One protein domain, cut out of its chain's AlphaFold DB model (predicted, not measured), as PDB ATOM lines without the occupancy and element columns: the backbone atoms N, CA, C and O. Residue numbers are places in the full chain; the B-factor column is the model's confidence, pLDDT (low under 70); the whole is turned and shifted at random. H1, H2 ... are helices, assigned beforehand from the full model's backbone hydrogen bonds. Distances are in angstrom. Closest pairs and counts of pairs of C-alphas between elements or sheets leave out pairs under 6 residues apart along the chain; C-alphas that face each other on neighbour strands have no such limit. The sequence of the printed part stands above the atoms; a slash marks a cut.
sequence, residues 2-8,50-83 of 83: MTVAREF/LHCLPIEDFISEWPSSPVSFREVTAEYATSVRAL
ATOM      1  N   MET A   2      24.102  -5.791 -11.528       96.38
ATOM      2  CA  MET A   2      23.667  -6.928 -12.375       96.38
ATOM      3  C   MET A   2      24.706  -7.415 -13.401       96.38
ATOM      4  O   MET A   2      24.834  -8.620 -13.607       96.38
ATOM      5  N   THR A   3      25.447  -6.506 -14.042       97.75
ATOM      6  CA  THR A   3      26.496  -6.865 -15.016       97.75
ATOM      7  C   THR A   3      27.609  -7.681 -14.367       97.75
ATOM      8  O   THR A   3      27.886  -8.787 -14.816       97.75
ATOM      9  N   VAL A   4      28.154  -7.192 -13.253       97.81
ATOM     10  CA  VAL A   4      29.212  -7.853 -12.475       97.81
ATOM     11  C   VAL A   4      28.782  -9.234 -11.974       97.81
ATOM     12  O   VAL A   4      29.541 -10.196 -12.074       97.81
ATOM     13  N   ALA A   5      27.542  -9.370 -11.490       97.31
ATOM     14  CA  ALA A   5      27.005 -10.673 -11.102       97.31
ATOM     15  C   ALA A   5      26.973 -11.642 -12.297       97.31
ATOM     16  O   ALA A   5      27.399 -12.790 -12.188       97.31
ATOM     17  N   ARG A   6      26.507 -11.171 -13.460       97.81
ATOM     18  CA  ARG A   6      26.458 -11.975 -14.687       97.81
ATOM     19  C   ARG A   6      27.850 -12.399 -15.151       97.81
ATOM     20  O   ARG A   6      28.006 -13.528 -15.602       97.81
ATOM     21  N   GLU A   7      28.831 -11.511 -15.063       98.25
ATOM     22  CA  GLU A   7      30.225 -11.804 -15.402       98.25
ATOM     23  C   GLU A   7      30.802 -12.883 -14.490       98.25
ATOM     24  O   GLU A   7      31.317 -13.868 -15.008       98.25
ATOM     25  N   PHE A   8      30.626 -12.763 -13.170       98.12
ATOM     26  CA  PHE A   8      31.049 -13.785 -12.207       98.12
ATOM     27  C   PHE A   8      30.471 -15.171 -12.542       98.12
ATOM     28  O   PHE A   8      31.213 -16.139 -12.687       98.12
ATOM     29  N   LEU A  50      27.206 -13.366   0.155       97.00
ATOM     30  CA  LEU A  50      28.180 -12.412   0.674       97.00
ATOM     31  C   LEU A  50      27.652 -11.848   1.993       97.00
ATOM     32  O   LEU A  50      26.491 -11.442   2.071       97.00
ATOM     33  N   HIS A  51      28.487 -11.826   3.027       96.38
ATOM     34  CA  HIS A  51      28.265 -10.960   4.185       96.38
ATOM     35  C   HIS A  51      28.771  -9.561   3.849       96.38
ATOM     36  O   HIS A  51      29.778  -9.422   3.158       96.38
ATOM     37  N   CYS A  52      28.045  -8.532   4.285       95.62
ATOM     38  CA  CYS A  52      28.288  -7.152   3.860       95.62
ATOM     39  C   CYS A  52      28.004  -6.097   4.942       95.62
ATOM     40  O   CYS A  52      27.825  -4.925   4.614       95.62
ATOM     41  N   LEU A  53      27.904  -6.482   6.219       92.12
ATOM     42  CA  LEU A  53      27.675  -5.532   7.310       92.12
ATOM     43  C   LEU A  53      28.524  -5.883   8.543       92.12
ATOM     44  O   LEU A  53      28.202  -6.876   9.197       92.12
ATOM     45  N   PRO A  54      29.534  -5.059   8.881       95.31
ATOM     46  CA  PRO A  54      30.087  -3.952   8.079       95.31
ATOM     47  C   PRO A  54      30.858  -4.475   6.844       95.31
ATOM     48  O   PRO A  54      31.196  -5.649   6.783       95.31
ATOM     49  N   ILE A  55      31.046  -3.668   5.792       97.12
ATOM     50  CA  ILE A  55      31.581  -4.171   4.501       97.12
ATOM     51  C   ILE A  55      33.073  -4.489   4.619       97.12
ATOM     52  O   ILE A  55      33.542  -5.506   4.109       97.12
ATOM     53  N   GLU A  56      33.797  -3.611   5.298       96.56
ATOM     54  CA  GLU A  56      35.229  -3.657   5.565       96.56
ATOM     55  C   GLU A  56      35.685  -4.981   6.192       96.56
ATOM     56  O   GLU A  56      36.769  -5.460   5.859       96.56
ATOM     57  N   ASP A  57      34.827  -5.621   6.990       97.19
ATOM     58  CA  ASP A  57      35.121  -6.900   7.641       97.19
ATOM     59  C   ASP A  57      35.123  -8.085   6.660       97.19
ATOM     60  O   ASP A  57      35.775  -9.094   6.920       97.19
ATOM     61  N   PHE A  58      34.424  -7.983   5.521       96.88
ATOM     62  CA  PHE A  58      34.193  -9.121   4.614       96.88
ATOM     63  C   PHE A  58      34.712  -8.916   3.191       96.88
ATOM     64  O   PHE A  58      34.882  -9.889   2.456       96.88
ATOM     65  N   ILE A  59      34.959  -7.675   2.766       97.12
ATOM     66  CA  ILE A  59      35.277  -7.348   1.366       97.12
ATOM     67  C   ILE A  59      36.535  -8.062   0.843       97.12
ATOM     68  O   ILE A  59      36.655  -8.329  -0.356       97.12
ATOM     69  N   SER A  60      37.464  -8.417   1.734       96.06
ATOM     70  CA  SER A  60      38.675  -9.178   1.410       96.06
ATOM     71  C   SER A  60      38.380 -10.627   1.001       96.06
ATOM     72  O   SER A  60      39.127 -11.188   0.193       96.06
ATOM     73  N   GLU A  61      37.279 -11.206   1.489       95.94
ATOM     74  CA  GLU A  61      36.826 -12.569   1.187       95.94
ATOM     75  C   GLU A  61      36.000 -12.659  -0.104       95.94
ATOM     76  O   GLU A  61      35.840 -13.740  -0.678       95.94
ATOM     77  N   TRP A  62      35.459 -11.532  -0.574       97.50
ATOM     78  CA  TRP A  62      34.637 -11.478  -1.783       97.50
ATOM     79  C   TRP A  62      35.451 -11.829  -3.038       97.50
ATOM     80  O   TRP A  62      36.668 -11.596  -3.067       97.50
ATOM     81  N   PRO A  63      34.812 -12.329  -4.114       97.56
ATOM     82  CA  PRO A  63      35.483 -12.525  -5.394       97.56
ATOM     83  C   PRO A  63      36.241 -11.277  -5.855       97.56
ATOM     84  O   PRO A  63      35.731 -10.162  -5.772       97.56
ATOM     85  N   SER A  64      37.474 -11.469  -6.323       95.81
ATOM     86  CA  SER A  64      38.296 -10.427  -6.958       95.81
ATOM     87  C   SER A  64      38.197 -10.446  -8.486       95.81
ATOM     88  O   SER A  64      38.795  -9.606  -9.152       95.81
ATOM     89  N   SER A  65      37.465 -11.415  -9.038       95.44
ATOM     90  CA  SER A  65      37.205 -11.556 -10.464       95.44
ATOM     91  C   SER A  65      35.691 -11.656 -10.683       95.44
ATOM     92  O   SER A  65      35.068 -12.506 -10.043       95.44
ATOM     93  N   PRO A  66      35.078 -10.842 -11.561       97.00
ATOM     94  CA  PRO A  66      35.686  -9.769 -12.362       97.00
ATOM     95  C   PRO A  66      36.371  -8.690 -11.504       97.00
ATOM     96  O   PRO A  66      36.043  -8.529 -10.335       97.00
ATOM     97  N   VAL A  67      37.337  -7.962 -12.075       96.75
ATOM     98  CA  VAL A  67      38.175  -6.984 -11.339       96.75
ATOM     99  C   VAL A  67      37.332  -5.945 -10.585       96.75
ATOM    100  O   VAL A  67      37.654  -5.578  -9.460       96.75
ATOM    101  N   SER A  68      36.208  -5.532 -11.170       97.56
ATOM    102  CA  SER A  68      35.256  -4.576 -10.591       97.56
ATOM    103  C   SER A  68      34.306  -5.184  -9.548       97.56
ATOM    104  O   SER A  68      33.444  -4.476  -9.025       97.56
ATOM    105  N   PHE A  69      34.420  -6.483  -9.230       98.12
ATOM    106  CA  PHE A  69      33.423  -7.187  -8.422       98.12
ATOM    107  C   PHE A  69      33.239  -6.564  -7.044       98.12
ATOM    108  O   PHE A  69      32.112  -6.277  -6.640       98.12
ATOM    109  N   ARG A  70      34.342  -6.333  -6.326       97.88
ATOM    110  CA  ARG A  70      34.304  -5.824  -4.949       97.88
ATOM    111  C   ARG A  70      33.763  -4.404  -4.882       97.88
ATOM    112  O   ARG A  70      32.866  -4.148  -4.090       97.88
ATOM    113  N   GLU A  71      34.265  -3.524  -5.744       98.00
ATOM    114  CA  GLU A  71      33.876  -2.113  -5.811       98.00
ATOM    115  C   GLU A  71      32.378  -1.954  -6.098       98.00
ATOM    116  O   GLU A  71      31.641  -1.411  -5.278       98.00
ATOM    117  N   VAL A  72      31.902  -2.531  -7.206       98.31
ATOM    118  CA  VAL A  72      30.499  -2.404  -7.636       98.31
ATOM    119  C   VAL A  72      29.541  -3.053  -6.635       98.31
ATOM    120  O   VAL A  72      28.421  -2.575  -6.439       98.31
ATOM    121  N   THR A  73      29.945  -4.162  -6.008       97.81
ATOM    122  CA  THR A  73      29.116  -4.835  -4.998       97.81
ATOM    123  C   THR A  73      29.073  -4.050  -3.689       97.81
ATOM    124  O   THR A  73      28.009  -3.960  -3.078       97.81
ATOM    125  N   ALA A  74      30.190  -3.445  -3.275       97.56
ATOM    126  CA  ALA A  74      30.262  -2.618  -2.073       97.56
ATOM    127  C   ALA A  74      29.439  -1.334  -2.222       97.56
ATOM    128  O   ALA A  74      28.669  -0.994  -1.323       97.56
ATOM    129  N   GLU A  75      29.542  -0.662  -3.372       97.81
ATOM    130  CA  GLU A  75      28.735   0.517  -3.703       97.81
ATOM    131  C   GLU A  75      27.238   0.183  -3.660       97.81
ATOM    132  O   GLU A  75      26.451   0.884  -3.016       97.81
ATOM    133  N   TYR A  76      26.844  -0.937  -4.277       97.44
ATOM    134  CA  TYR A  76      25.458  -1.399  -4.265       97.44
ATOM    135  C   TYR A  76      24.965  -1.717  -2.847       97.44
ATOM    136  O   TYR A  76      23.904  -1.237  -2.453       97.44
ATOM    137  N   ALA A  77      25.728  -2.485  -2.063       96.69
ATOM    138  CA  ALA A  77      25.358  -2.842  -0.693       96.69
ATOM    139  C   ALA A  77      25.239  -1.608   0.218       96.69
ATOM    140  O   ALA A  77      24.318  -1.530   1.031       96.69
ATOM    141  N   THR A  78      26.135  -0.630   0.051       96.81
ATOM    142  CA  THR A  78      26.090   0.649   0.773       96.81
ATOM    143  C   THR A  78      24.846   1.445   0.398       96.81
ATOM    144  O   THR A  78      24.119   1.893   1.282       96.81
ATOM    145  N   SER A  79      24.563   1.566  -0.902       96.81
ATOM    146  CA  SER A  79      23.415   2.324  -1.409       96.81
ATOM    147  C   SER A  79      22.089   1.716  -0.957       96.81
ATOM    148  O   SER A  79      21.225   2.434  -0.471       96.81
ATOM    149  N   VAL A  80      21.939   0.389  -1.049       95.81
ATOM    150  CA  VAL A  80      20.713  -0.311  -0.625       95.81
ATOM    151  C   VAL A  80      20.492  -0.217   0.881       95.81
ATOM    152  O   VAL A  80      19.349  -0.162   1.313       95.81
ATOM    153  N   ARG A  81      21.555  -0.170   1.694       93.56
ATOM    154  CA  ARG A  81      21.418   0.008   3.148       93.56
ATOM    155  C   ARG A  81      20.901   1.397   3.537       93.56
ATOM    156  O   ARG A  81      20.406   1.554   4.648       93.56
ATOM    157  N   ALA A  82      21.056   2.387   2.662       94.31
ATOM    158  CA  ALA A  82      20.575   3.747   2.875       94.31
ATOM    159  C   ALA A  82      19.142   3.987   2.350       94.31
ATOM    160  O   ALA A  82      18.640   5.100   2.510       94.31
ATOM    161  N   LEU A  83      18.512   2.983   1.718       92.94
ATOM    162  CA  LEU A  83      17.107   3.004   1.278       92.94
ATOM    163  C   LEU A  83      16.162   2.599   2.415       92.94
ATOM    164  O   LEU A  83      15.059   3.185   2.467       92.94
TER     165      LEU A  83
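Overview. This is residues 2 to 8 and 50 to 83 of the 83 residues of an uncharacterized protein of Brassica oleracea var. oleracea (UniProt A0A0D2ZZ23). A short helix, H1, packs on the first turn of a longer helix, H2, while a long loop, residues 50 to 68, folds along H2 and turns back into its first residue. The printed part has 41 residues with two named helices, H1 then H2, and no named strand. The class is all helix, though under half of the residues, 20 of 41, are in named elements. The whole is compact, with a radius of gyration of the C-alphas of 9.9 A and spans of 25 by 21 by 13 A.

Arrangement. H1, residues 2 to 8, touches H2, residues 69 to 81, with residues 69 to 72 of H2 alone. The closest C-alphas, of Val 4 and Phe 69, are 5.9 A apart. The helices run opposite ways at a steep tilt of 36 degrees, only just past shallow. In H1 and H2 every O i to N i+4 pair is within hydrogen-bond range.

Along the chain. H1 begins at C-alpha 2, (23.667, -6.928, -12.375), and is 10.1 A long. H2, 18.2 A long, ends at C-alpha 81, (21.418, 0.008, 3.148).

Size, cuts and confidence. The C-alphas farthest apart, of Ser 65 and Leu 83, are 27.5 A apart. Residues 9 to 49 are not printed; C-alphas 8 and 50 are 13.3 A apart across this cut. No printed residue is under 70 in pLDDT.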